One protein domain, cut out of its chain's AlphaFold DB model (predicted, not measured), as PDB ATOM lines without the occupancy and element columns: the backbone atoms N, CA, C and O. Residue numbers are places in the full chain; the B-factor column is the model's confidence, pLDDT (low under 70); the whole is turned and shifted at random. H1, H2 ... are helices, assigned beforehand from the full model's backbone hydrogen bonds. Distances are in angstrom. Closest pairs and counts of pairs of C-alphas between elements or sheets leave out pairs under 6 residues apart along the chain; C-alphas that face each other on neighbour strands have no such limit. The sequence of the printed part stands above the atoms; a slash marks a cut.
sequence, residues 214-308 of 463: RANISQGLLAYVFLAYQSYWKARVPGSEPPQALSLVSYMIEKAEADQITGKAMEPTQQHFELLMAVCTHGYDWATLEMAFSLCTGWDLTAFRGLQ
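Overview. This is residues 214 to 308 of the 463 residues of an uncharacterized protein of Steccherinum ochraceum (UniProt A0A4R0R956). What is the shape? It is a flat up-and-down bundle, with H4 between H1 and H5 and H2 packed on these three, each helix running against the one before. Small H3 packs on H2, and residues 303 to 308 stick out past H5. What makes it? The 95 printed residues, class all helix, hold H1 to H6 in order and no named strand; compact, radius of gyration of the C-alphas 14.0 A, they span 43 by 38 by 17 A.

Arrangement. What touches the longest helix? H1, residues 214 to 235, touches H4, residues 270 to 283, the same way at a shallow tilt of 13 degrees; the closest C-alphas, Val 225 and Val 279, are 4.3 A apart. H1 also makes a hairpin with the hub H2, residues 241 to 258, of which 241 to 248 alone touch it; the closest C-alphas, Ala 228 and Glu 241, are 5.4 A apart. What lies beyond? H4 and H5, residues 286 to 297, make a hairpin, closest at the C-alphas of Cys 280 and Leu 289, 5.4 A. H3, residues 263 to 266, touches H2, and H6, residues 301 to 304, touches H5. How are the backbones? In H1, H2, H4 and H5 every O i to N i+4 pair is within hydrogen-bond range; H3 and H6 are too short for one.

Along the chain. Where does H1 begin? C-alpha 214 is at (347.919, 227.025, 321.883), and H1 is 31.0 A long, H2 25.7 A, H4 19.9 A and H5 16.0 A. Where does H6 end? C-alpha 304 is at (332.602, 203.726, 307.053).

Size, cuts and confidence. How large is it? The two C-alphas farthest apart, Ile 261 and Leu 307, are 44.1 A apart. Is it continuous? The printed part has no cut, its five links between helices are tight, and no printed residue is under 70 in pLDDT.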
ATOM      1  N   ARG A 214     347.968 227.631 323.236       95.06
ATOM      2  CA  ARG A 214     347.919 227.025 321.883       95.06
ATOM      3  C   ARG A 214     349.304 226.864 321.228       95.06
ATOM      4  O   ARG A 214     349.593 225.823 320.638       95.06
ATOM      5  N   ALA A 215     350.164 227.882 321.292       95.50
ATOM      6  CA  ALA A 215     351.463 227.837 320.623       95.50
ATOM      7  C   ALA A 215     352.378 226.788 321.273       95.50
ATOM      8  O   ALA A 215     353.050 226.026 320.566       95.50
ATOM      9  N   ASN A 216     352.338 226.685 322.604       96.38
ATOM     10  CA  ASN A 216     353.094 225.685 323.349       96.38
ATOM     11  C   ASN A 216     352.628 224.264 323.005       96.38
ATOM     12  O   ASN A 216     353.454 223.386 322.736       96.38
ATOM     13  N   ILE A 217     351.310 224.040 322.944       97.38
ATOM     14  CA  ILE A 217     350.751 222.731 322.577       97.38
ATOM     15  C   ILE A 217     351.122 222.353 321.138       97.38
ATOM     16  O   ILE A 217     351.496 221.208 320.886       97.38
ATOM     17  N   SER A 218     351.116 223.312 320.206       97.25
ATOM     18  CA  SER A 218     351.587 223.086 318.833       97.25
ATOM     19  C   SER A 218     353.034 222.578 318.784       97.25
ATOM     20  O   SER A 218     353.334 221.663 318.016       97.25
ATOM     21  N   GLN A 219     353.932 223.109 319.624       97.62
ATOM     22  CA  GLN A 219     355.311 222.607 319.714       97.62
ATOM     23  C   GLN A 219     355.379 221.192 320.305       97.62
ATOM     24  O   GLN A 219     356.173 220.375 319.833       97.62
ATOM     25  N   GLY A 220     354.532 220.877 321.289       97.81
ATOM     26  CA  GLY A 220     354.404 219.527 321.846       97.81
ATOM     27  C   GLY A 220     353.908 218.503 320.822       97.81
ATOM     28  O   GLY A 220     354.519 217.449 320.656       97.81
ATOM     29  N   LEU A 221     352.849 218.830 320.077       98.19
ATOM     30  CA  LEU A 221     352.330 217.984 318.996       98.19
ATOM     31  C   LEU A 221     353.368 217.784 317.892       98.19
ATOM     32  O   LEU A 221     353.571 216.663 317.434       98.19
ATOM     33  N   LEU A 222     354.083 218.845 317.510       97.25
ATOM     34  CA  LEU A 222     355.188 218.751 316.561       97.25
ATOM     35  C   LEU A 222     356.283 217.786 317.051       97.25
ATOM     36  O   LEU A 222     356.768 216.963 316.271       97.25
ATOM     37  N   ALA A 223     356.641 217.833 318.337       97.81
ATOM     38  CA  ALA A 223     357.588 216.890 318.928       97.81
ATOM     39  C   ALA A 223     357.061 215.445 318.882       97.81
ATOM     40  O   ALA A 223     357.816 214.539 318.518       97.81
ATOM     41  N   TYR A 224     355.770 215.224 319.161       98.31
ATOM     42  CA  TYR A 224     355.139 213.909 319.015       98.31
ATOM     43  C   TYR A 224     355.179 213.385 317.580       98.31
ATOM     44  O   TYR A 224     355.410 212.192 317.399       98.31
ATOM     45  N   VAL A 225     355.031 214.238 316.556       97.38
ATOM     46  CA  VAL A 225     355.135 213.798 315.149       97.38
ATOM     47  C   VAL A 225     356.512 213.183 314.895       97.38
ATOM     48  O   VAL A 225     356.625 212.088 314.336       97.38
ATOM     49  N   PHE A 226     357.570 213.862 315.343       96.88
ATOM     50  CA  PHE A 226     358.932 213.369 315.165       96.88
ATOM     51  C   PHE A 226     359.241 212.153 316.038       96.88
ATOM     52  O   PHE A 226     359.928 211.246 315.567       96.88
ATOM     53  N   LEU A 227     358.733 212.091 317.271       96.62
ATOM     54  CA  LEU A 227     358.887 210.911 318.124       96.62
ATOM     55  C   LEU A 227     358.174 209.695 317.531       96.62
ATOM     56  O   LEU A 227     358.825 208.670 317.361       96.62
ATOM     57  N   ALA A 228     356.913 209.826 317.109       96.19
ATOM     58  CA  ALA A 228     356.147 208.754 316.472       96.19
ATOM     59  C   ALA A 228     356.883 208.202 315.244       96.19
ATOM     60  O   ALA A 228     357.084 206.992 315.114       96.19
ATOM     61  N   TYR A 229     357.393 209.103 314.395       94.69
ATOM     62  CA  TYR A 229     358.245 208.731 313.274       94.69
ATOM     63  C   TYR A 229     359.489 207.958 313.742       94.69
ATOM     64  O   TYR A 229     359.769 206.857 313.267       94.69
ATOM     65  N   GLN A 230     360.259 208.501 314.691       94.31
ATOM     66  CA  GLN A 230     361.489 207.865 315.163       94.31
ATOM     67  C   GLN A 230     361.254 206.500 315.825       94.31
ATOM     68  O   GLN A 230     362.068 205.598 315.602       94.31
ATOM     69  N   SER A 231     360.199 206.369 316.629       93.12
ATOM     70  CA  SER A 231     359.809 205.162 317.360       93.12
ATOM     71  C   SER A 231     359.397 204.060 316.395       93.12
ATOM     72  O   SER A 231     359.983 202.974 316.434       93.12
ATOM     73  N   TYR A 232     358.522 204.369 315.434       90.69
ATOM     74  CA  TYR A 232     358.130 203.412 314.404       90.69
ATOM     75  C   TYR A 232     359.335 202.903 313.605       90.69
ATOM     76  O   TYR A 232     359.496 201.701 313.393       90.69
ATOM     77  N   TRP A 233     360.238 203.790 313.179       87.38
ATOM     78  CA  TRP A 233     361.403 203.357 312.402       87.38
ATOM     79  C   TRP A 233     362.388 202.502 313.192       87.38
ATOM     80  O   TRP A 233     363.053 201.655 312.596       87.38
ATOM     81  N   LYS A 234     362.499 202.719 314.506       90.56
ATOM     82  CA  LYS A 234     363.381 201.933 315.374       90.56
ATOM     83  C   LYS A 234     362.792 200.563 315.702       90.56
ATOM     84  O   LYS A 234     363.522 199.582 315.653       90.56
ATOM     85  N   ALA A 235     361.506 200.507 316.037       90.50
ATOM     86  CA  ALA A 235     360.890 199.315 316.620       90.50
ATOM     87  C   ALA A 235     359.942 198.568 315.668       90.50
ATOM     88  O   ALA A 235     359.559 197.441 315.958       90.50
ATOM     89  N   ARG A 236     359.564 199.169 314.529       89.56
ATOM     90  CA  ARG A 236     358.556 198.652 313.577       89.56
ATOM     91  C   ARG A 236     357.191 198.363 314.202       89.56
ATOM     92  O   ARG A 236     356.390 197.645 313.613       89.56
ATOM     93  N   VAL A 237     356.919 198.964 315.353       86.94
ATOM     94  CA  VAL A 237     355.648 198.880 316.069       86.94
ATOM     95  C   VAL A 237     355.128 200.289 316.343       86.94
ATOM     96  O   VAL A 237     355.946 201.209 316.481       86.94
ATOM     97  N   PRO A 238     353.796 200.481 316.402       87.88
ATOM     98  CA  PRO A 238     353.214 201.725 316.883       87.88
ATOM     99  C   PRO A 238     353.745 202.052 318.279       87.88
ATOM    100  O   PRO A 238     353.777 201.189 319.158       87.88
ATOM    101  N   GLY A 239     354.234 203.278 318.460       92.06
ATOM    102  CA  GLY A 239     354.697 203.752 319.760       92.06
ATOM    103  C   GLY A 239     353.555 204.330 320.599       92.06
ATOM    104  O   GLY A 239     352.399 204.342 320.181       92.06
ATOM    105  N   SER A 240     353.872 204.822 321.796       96.75
ATOM    106  CA  SER A 240     352.886 205.436 322.697       96.75
ATOM    107  C   SER A 240     352.519 206.873 322.312       96.75
ATOM    108  O   SER A 240     351.693 207.495 322.977       96.75
ATOM    109  N   GLU A 241     353.153 207.433 321.281       97.38
ATOM    110  CA  GLU A 241     353.024 208.842 320.921       97.38
ATOM    111  C   GLU A 241     351.638 209.229 320.381       97.38
ATOM    112  O   GLU A 241     351.132 210.261 320.826       97.38
ATOM    113  N   PRO A 242     350.976 208.468 319.478       97.88
ATOM    114  CA  PRO A 242     349.653 208.856 318.990       97.88
ATOM    115  C   PRO A 242     348.601 208.972 320.107       97.88
ATOM    116  O   PRO A 242     347.967 210.029 320.182       97.88
ATOM    117  N   PRO A 243     348.430 207.991 321.022       98.00
ATOM    118  CA  PRO A 243     347.475 208.128 322.126       98.00
ATOM    119  C   PRO A 243     347.775 209.322 323.044       98.00
ATOM    120  O   PRO A 243     346.860 210.004 323.505       98.00
ATOM    121  N   GLN A 244     349.056 209.617 323.284       97.88
ATOM    122  CA  GLN A 244     349.473 210.764 324.093       97.88
ATOM    123  C   GLN A 244     349.174 212.102 323.401       97.88
ATOM    124  O   GLN A 244     348.702 213.039 324.046       97.88
ATOM    125  N   ALA A 245     349.393 212.196 322.087       98.19
ATOM    126  CA  ALA A 245     349.031 213.374 321.302       98.19
ATOM    127  C   ALA A 245     347.509 213.588 321.261       98.19
ATOM    128  O   ALA A 245     347.050 214.726 321.370       98.19
ATOM    129  N   LEU A 246     346.726 212.508 321.154       98.12
ATOM    130  CA  LEU A 246     345.266 212.568 321.239       98.12
ATOM    131  C   LEU A 246     344.819 213.104 322.603       98.12
ATOM    132  O   LEU A 246     344.026 214.039 322.657       98.12
ATOM    133  N   SER A 247     345.378 212.571 323.695       97.44
ATOM    134  CA  SER A 247     345.106 213.052 325.057       97.44
ATOM    135  C   SER A 247     345.417 214.545 325.217       97.44
ATOM    136  O   SER A 247     344.633 215.270 325.827       97.44
ATOM    137  N   LEU A 248     346.501 215.029 324.601       97.31
ATOM    138  CA  LEU A 248     346.878 216.442 324.632       97.31
ATOM    139  C   LEU A 248     345.846 217.351 323.940       97.31
ATOM    140  O   LEU A 248     345.515 218.413 324.465       97.31
ATOM    141  N   VAL A 249     345.302 216.940 322.788       97.38
ATOM    142  CA  VAL A 249     344.240 217.698 322.094       97.38
ATOM    143  C   VAL A 249     342.903 217.597 322.833       97.38
ATOM    144  O   VAL A 249     342.188 218.593 322.931       97.38
ATOM    145  N   SER A 250     342.574 216.438 323.406       96.31
ATOM    146  CA  SER A 250     341.390 216.289 324.263       96.31
ATOM    147  C   SER A 250     341.455 217.213 325.481       96.31
ATOM    148  O   SER A 250     340.470 217.873 325.796       96.31
ATOM    149  N   TYR A 251     342.630 217.347 326.103       94.56
ATOM    150  CA  TYR A 251     342.858 218.307 327.185       94.56
ATOM    151  C   TYR A 251     342.610 219.755 326.740       94.56
ATOM    152  O   TYR A 251     341.963 220.518 327.457       94.56
ATOM    153  N   MET A 252     343.084 220.148 325.548       94.94
ATOM    154  CA  MET A 252     342.808 221.483 324.997       94.94
ATOM    155  C   MET A 252     341.305 221.739 324.858       94.94
ATOM    156  O   MET A 252     340.825 222.807 325.226       94.94
ATOM    157  N   ILE A 253     340.572 220.753 324.339       94.50
ATOM    158  CA  ILE A 253     339.117 220.791 324.159       94.50
ATOM    159  C   ILE A 253     338.400 220.965 325.496       94.50
ATOM    160  O   ILE A 253     337.578 221.869 325.630       94.50
ATOM    161  N   GLU A 254     338.747 220.140 326.481       93.31
ATOM    162  CA  GLU A 254     338.161 220.184 327.819       93.31
ATOM    163  C   GLU A 254     338.410 221.545 328.484       93.31
ATOM    164  O   GLU A 254     337.488 222.172 329.002       93.31
ATOM    165  N   LYS A 255     339.643 222.063 328.402       91.56
ATOM    166  CA  LYS A 255     339.984 223.385 328.949       91.56
ATOM    167  C   LYS A 255     339.314 224.532 328.204       91.56
ATOM    168  O   LYS A 255     338.910 225.499 328.845       91.56
ATOM    169  N   ALA A 256     339.177 224.427 326.884       92.38
ATOM    170  CA  ALA A 256     338.473 225.416 326.077       92.38
ATOM    171  C   ALA A 256     336.984 225.514 326.440       92.38
ATOM    172  O   ALA A 256     336.407 226.595 326.363       92.38
ATOM    173  N   GLU A 257     336.369 224.399 326.841       92.25
ATOM    174  CA  GLU A 257     334.964 224.341 327.255       92.25
ATOM    175  C   GLU A 257     334.746 224.744 328.721       92.25
ATOM    176  O   GLU A 257     333.703 225.312 329.040       92.25
ATOM    177  N   ALA A 258     335.712 224.471 329.602       91.75
ATOM    178  CA  ALA A 258     335.587 224.715 331.038       91.75
ATOM    179  C   ALA A 258     335.702 226.198 331.446       91.75
ATOM    180  O   ALA A 258     335.102 226.596 332.442       91.75
ATOM    181  N   ASP A 259     336.465 227.017 330.713       87.44
ATOM    182  CA  ASP A 259     336.745 228.413 331.080       87.44
ATOM    183  C   ASP A 259     336.556 229.353 329.881       87.44
ATOM    184  O   ASP A 259     337.235 229.234 328.867       87.44
ATOM    185  N   GLN A 260     335.658 230.333 329.985       85.25
ATOM    186  CA  GLN A 260     335.400 231.269 328.883       85.25
ATOM    187  C   GLN A 260     336.565 232.232 328.609       85.25
ATOM    188  O   GLN A 260     336.784 232.618 327.459       85.25
ATOM    189  N   ILE A 261     337.304 232.637 329.645       82.56
ATOM    190  CA  ILE A 261     338.379 233.627 329.531       82.56
ATOM    191  C   ILE A 261     339.647 232.921 329.070       82.56
ATOM    192  O   ILE A 261     340.245 233.289 328.054       82.56
ATOM    193  N   THR A 262     340.050 231.880 329.797       80.25
ATOM    194  CA  THR A 262     341.313 231.194 329.517       80.25
ATOM    195  C   THR A 262     341.175 230.091 328.474       80.25
ATOM    196  O   THR A 262     342.112 229.832 327.715       80.25
ATOM    197  N   GLY A 263     339.980 229.518 328.321       86.38
ATOM    198  CA  GLY A 263     339.708 228.487 327.327       86.38
ATOM    199  C   GLY A 263     339.869 228.981 325.894       86.38
ATOM    200  O   GLY A 263     340.325 228.224 325.035       86.38
ATOM    201  N   LYS A 264     339.664 230.282 325.635       89.88
ATOM    202  CA  LYS A 264     340.028 230.867 324.338       89.88
ATOM    203  C   LYS A 264     341.526 230.719 324.074       89.88
ATOM    204  O   LYS A 264     341.901 230.419 322.952       89.88
ATOM    205  N   ALA A 265     342.421 230.854 325.048       90.50
ATOM    206  CA  ALA A 265     343.856 230.652 324.813       90.50
ATOM    207  C   ALA A 265     344.232 229.186 324.510       90.50
ATOM    208  O   ALA A 265     345.345 228.951 324.041       90.50
ATOM    209  N   MET A 266     343.307 228.241 324.722       92.81
ATOM    210  CA  MET A 266     343.479 226.793 324.554       92.81
ATOM    211  C   MET A 266     342.609 226.180 323.453       92.81
ATOM    212  O   MET A 266     342.699 224.984 323.208       92.81
ATOM    213  N   GLU A 267     341.795 226.967 322.754       93.81
ATOM    214  CA  GLU A 267     340.942 226.466 321.678       93.81
ATOM    215  C   GLU A 267     341.781 225.877 320.519       93.81
ATOM    216  O   GLU A 267     342.567 226.610 319.894       93.81
ATOM    217  N   PRO A 268     341.625 224.574 320.198       95.19
ATOM    218  CA  PRO A 268     342.370 223.944 319.116       95.19
ATOM    219  C   PRO A 268     342.108 224.622 317.772       95.19
ATOM    220  O   PRO A 268     340.973 224.906 317.398       95.19
ATOM    221  N   THR A 269     343.176 224.843 317.014       94.12
ATOM    222  CA  THR A 269     343.099 225.325 315.626       94.12
ATOM    223  C   THR A 269     343.195 224.160 314.642       94.12
ATOM    224  O   THR A 269     343.625 223.066 315.010       94.12
ATOM    225  N   GLN A 270     342.896 224.411 313.362       92.06
ATOM    226  CA  GLN A 270     343.092 223.444 312.270       92.06
ATOM    227  C   GLN A 270     344.480 222.781 312.314       92.06
ATOM    228  O   GLN A 270     344.601 221.569 312.169       92.06
ATOM    229  N   GLN A 271     345.523 223.572 312.584       93.00
ATOM    230  CA  GLN A 271     346.903 223.101 312.645       93.00
ATOM    231  C   GLN A 271     347.127 222.051 313.745       93.00
ATOM    232  O   GLN A 271     347.902 221.121 313.541       93.00
ATOM    233  N   HIS A 272     346.454 222.160 314.895       95.75
ATOM    234  CA  HIS A 272     346.596 221.185 315.984       95.75
ATOM    235  C   HIS A 272     346.061 219.819 315.562       95.75
ATOM    236  O   HIS A 272     346.707 218.795 315.776       95.75
ATOM    237  N   PHE A 273     344.905 219.816 314.906       95.50
ATOM    238  CA  PHE A 273     344.300 218.606 314.369       95.50
ATOM    239  C   PHE A 273     345.123 218.021 313.217       95.50
ATOM    240  O   PHE A 273     345.342 216.815 313.182       95.50
ATOM    241  N   GLU A 274     345.666 218.847 312.319       94.19
ATOM    242  CA  GLU A 274     346.590 218.380 311.277       94.19
ATOM    243  C   GLU A 274     347.851 217.735 311.865       94.19
ATOM    244  O   GLU A 274     348.256 216.665 311.411       94.19
ATOM    245  N   LEU A 275     348.447 218.340 312.899       96.38
ATOM    246  CA  LEU A 275     349.588 217.755 313.601       96.38
ATOM    247  C   LEU A 275     349.205 216.432 314.268       96.38
ATOM    248  O   LEU A 275     349.935 215.464 314.101       96.38
ATOM    249  N   LEU A 276     348.059 216.353 314.951       97.81
ATOM    250  CA  LEU A 276     347.556 215.105 315.537       97.81
ATOM    251  C   LEU A 276     347.399 214.003 314.476       97.81
ATOM    252  O   LEU A 276     347.905 212.896 314.657       97.81
ATOM    253  N   MET A 277     346.776 214.315 313.337       97.19
ATOM    254  CA  MET A 277     346.635 213.374 312.221       97.19
ATOM    255  C   MET A 277     347.999 212.949 311.658       97.19
ATOM    256  O   MET A 277     348.194 211.775 311.319       97.19
ATOM    257  N   ALA A 278     348.970 213.865 311.609       96.56
ATOM    258  CA  ALA A 278     350.346 213.548 311.247       96.56
ATOM    259  C   ALA A 278     351.004 212.602 312.269       96.56
ATOM    260  O   ALA A 278     351.652 211.640 311.850       96.56
ATOM    261  N   VAL A 279     350.805 212.802 313.583       97.62
ATOM    262  CA  VAL A 279     351.306 211.884 314.628       97.62
ATOM    263  C   VAL A 279     350.776 210.475 314.374       97.62
ATOM    264  O   VAL A 279     351.573 209.544 314.270       97.62
ATOM    265  N   CYS A 280     349.461 210.310 314.198       97.56
ATOM    266  CA  CYS A 280     348.860 208.994 313.959       97.56
ATOM    267  C   CYS A 280     349.369 208.356 312.656       97.56
ATOM    268  O   CYS A 280     349.711 207.172 312.625       97.56
ATOM    269  N   THR A 281     349.512 209.152 311.592       96.31
ATOM    270  CA  THR A 281     350.026 208.684 310.293       96.31
ATOM    271  C   THR A 281     351.477 208.210 310.381       96.31
ATOM    272  O   THR A 281     351.840 207.188 309.791       96.31
ATOM    273  N   HIS A 282     352.334 208.943 311.095       95.25
ATOM    274  CA  HIS A 282     353.745 208.589 311.280       95.25
ATOM    275  C   HIS A 282     353.983 207.543 312.370       95.25
ATOM    276  O   HIS A 282     355.003 206.859 312.306       95.25
ATOM    277  N   GLY A 283     353.042 207.377 313.301       95.75
ATOM    278  CA  GLY A 283     353.021 206.317 314.308       95.75
ATOM    279  C   GLY A 283     352.386 205.009 313.838       95.75
ATOM    280  O   GLY A 283     352.513 204.012 314.537       95.75
ATOM    281  N   TYR A 284     351.764 204.983 312.651       95.12
ATOM    282  CA  TYR A 284     351.104 203.797 312.081       95.12
ATOM    283  C   TYR A 284     349.963 203.274 312.971       95.12
ATOM    284  O   TYR A 284     349.711 202.074 313.032       95.12
ATOM    285  N   ASP A 285     349.271 204.184 313.655       96.50
ATOM    286  CA  ASP A 285     348.197 203.859 314.590       96.50
ATOM    287  C   ASP A 285     346.842 204.283 314.014       96.50
ATOM    288  O   ASP A 285     346.405 205.429 314.154       96.50
ATOM    289  N   TRP A 286     346.193 203.347 313.316       97.06
ATOM    290  CA  TRP A 286     344.875 203.569 312.720       97.06
ATOM    291  C   TRP A 286     343.780 203.745 313.772       97.06
ATOM    292  O   TRP A 286     342.906 204.588 313.600       97.06
ATOM    293  N   ALA A 287     343.842 203.001 314.878       96.88
ATOM    294  CA  ALA A 287     342.826 203.074 315.924       96.88
ATOM    295  C   ALA A 287     342.800 204.471 316.560       96.88
ATOM    296  O   ALA A 287     341.741 205.090 316.689       96.88
ATOM    297  N   THR A 288     343.974 205.022 316.879       97.81
ATOM    298  CA  THR A 288     344.061 206.399 317.378       97.81
ATOM    299  C   THR A 288     343.699 207.426 316.311       97.81
ATOM    300  O   THR A 288     343.102 208.452 316.636       97.81
ATOM    301  N   LEU A 289     343.990 207.162 315.034       97.81
ATOM    302  CA  LEU A 289     343.545 208.018 313.934       97.81
ATOM    303  C   LEU A 289     342.015 208.083 313.829       97.81
ATOM    304  O   LEU A 289     341.488 209.172 313.616       97.81
ATOM    305  N   GLU A 290     341.301 206.968 314.003       97.25
ATOM    306  CA  GLU A 290     339.830 206.950 314.018       97.25
ATOM    307  C   GLU A 290     339.265 207.818 315.146       97.25
ATOM    308  O   GLU A 290     338.389 208.654 314.905       97.25
ATOM    309  N   MET A 291     339.822 207.685 316.352       97.31
ATOM    310  CA  MET A 291     339.440 208.511 317.501       97.31
ATOM    311  C   MET A 291     339.763 209.992 317.270       97.31
ATOM    312  O   MET A 291     338.923 210.854 317.521       97.31
ATOM    313  N   ALA A 292     340.951 210.293 316.741       96.88
ATOM    314  CA  ALA A 292     341.359 211.649 316.398       96.88
ATOM    315  C   ALA A 292     340.426 212.263 315.352       96.88
ATOM    316  O   ALA A 292     339.943 213.375 315.541       96.88
ATOM    317  N   PHE A 293     340.114 211.541 314.277       95.75
ATOM    318  CA  PHE A 293     339.223 212.027 313.229       95.75
ATOM    319  C   PHE A 293     337.820 212.317 313.771       95.75
ATOM    320  O   PHE A 293     337.241 213.358 313.449       95.75
ATOM    321  N   SER A 294     337.298 211.440 314.632       94.88
ATOM    322  CA  SER A 294     336.014 211.657 315.300       94.88
ATOM    323  C   SER A 294     336.037 212.880 316.212       94.88
ATOM    324  O   SER A 294     335.143 213.721 316.128       94.88
ATOM    325  N   LEU A 295     337.108 213.058 316.989       94.44
ATOM    326  CA  LEU A 295     337.306 214.234 317.836       94.44
ATOM    327  C   LEU A 295     337.356 215.541 317.025       94.44
ATOM    328  O   LEU A 295     336.771 216.543 317.434       94.44
ATOM    329  N   CYS A 296     338.041 215.532 315.875       91.75
ATOM    330  CA  CYS A 296     338.196 216.708 315.015       91.75
ATOM    331  C   CYS A 296     336.882 217.075 314.321       91.75
ATOM    332  O   CYS A 296     336.492 218.235 314.283       91.75
ATOM    333  N   THR A 297     336.225 216.080 313.722       91.56
ATOM    334  CA  THR A 297     335.180 216.297 312.714       91.56
ATOM    335  C   THR A 297     333.766 216.009 313.226       91.56
ATOM    336  O   THR A 297     332.790 216.379 312.577       91.56
ATOM    337  N   GLY A 298     333.641 215.305 314.354       92.69
ATOM    338  CA  GLY A 298     332.380 214.762 314.861       92.69
ATOM    339  C   GLY A 298     331.865 213.530 314.114       92.69
ATOM    340  O   GLY A 298     330.786 213.042 314.455       92.69
ATOM    341  N   TRP A 299     332.590 213.038 313.105       93.00
ATOM    342  CA  TRP A 299     332.222 211.847 312.342       93.00
ATOM    343  C   TRP A 299     332.848 210.595 312.941       93.00
ATOM    344  O   TRP A 299     334.061 210.511 313.119       93.00
ATOM    345  N   ASP A 300     332.030 209.582 313.190       92.44
ATOM    346  CA  ASP A 300     332.523 208.263 313.567       92.44
ATOM    347  C   ASP A 300     333.061 207.524 312.330       92.44
ATOM    348  O   ASP A 300     332.304 207.175 311.419       92.44
ATOM    349  N   LEU A 301     334.376 207.279 312.285       92.56
ATOM    350  CA  LEU A 301     334.985 206.545 311.174       92.56
ATOM    351  C   LEU A 301     334.531 205.085 311.107       92.56
ATOM    352  O   LEU A 301     334.575 204.493 310.023       92.56
ATOM    353  N   THR A 302     334.052 204.501 312.208       93.00
ATOM    354  CA  THR A 302     333.559 203.119 312.201       93.00
ATOM    355  C   THR A 302     332.316 202.960 311.324       93.00
ATOM    356  O   THR A 302     332.138 201.908 310.705       93.00
ATOM    357  N   ALA A 303     331.536 204.032 311.132       93.31
ATOM    358  CA  ALA A 303     330.393 204.060 310.218       93.31
ATOM    359  C   ALA A 303     330.786 203.813 308.746       93.31
ATOM    360  O   ALA A 303     329.945 203.431 307.934       93.31
ATOM    361  N   PHE A 304     332.066 203.979 308.396       94.56
ATOM    362  CA  PHE A 304     332.602 203.726 307.053       94.56
ATOM    363  C   PHE A 304     333.156 202.303 306.874       94.56
ATOM    364  O   PHE A 304     333.591 201.941 305.779       94.56
ATOM    365  N   ARG A 305     333.160 201.462 307.919       93.69
ATOM    366  CA  ARG A 305     333.594 200.056 307.796       93.69
ATOM    367  C   ARG A 305     332.598 199.217 306.997       93.69
ATOM    368  O   ARG A 305     333.002 198.289 306.299       93.69
ATOM    369  N   GLY A 306     331.314 199.555 307.080       91.00
ATOM    370  CA  GLY A 306     330.238 198.889 306.353       91.00
ATOM    371  C   GLY A 306     329.836 199.591 305.055       91.00
ATOM    372  O   GLY A 306     330.430 200.581 304.634       91.00
ATOM    373  N   LEU A 307     328.767 199.072 304.448       89.19
ATOM    374  CA  LEU A 307     328.106 199.665 303.283       89.19
ATOM    375  C   LEU A 307     326.926 200.575 303.665       89.19
ATOM    376  O   LEU A 307     326.118 200.953 302.822       89.19
ATOM    377  N   GLN A 308     326.789 200.919 304.942       89.19
ATOM    378  CA  GLN A 308     325.735 201.823 305.382       89.19
ATOM    379  C   GLN A 308     326.143 203.277 305.130       89.19
ATOM    380  O   GLN A 308     327.327 203.620 305.043       89.19
TER     381      GLN A 308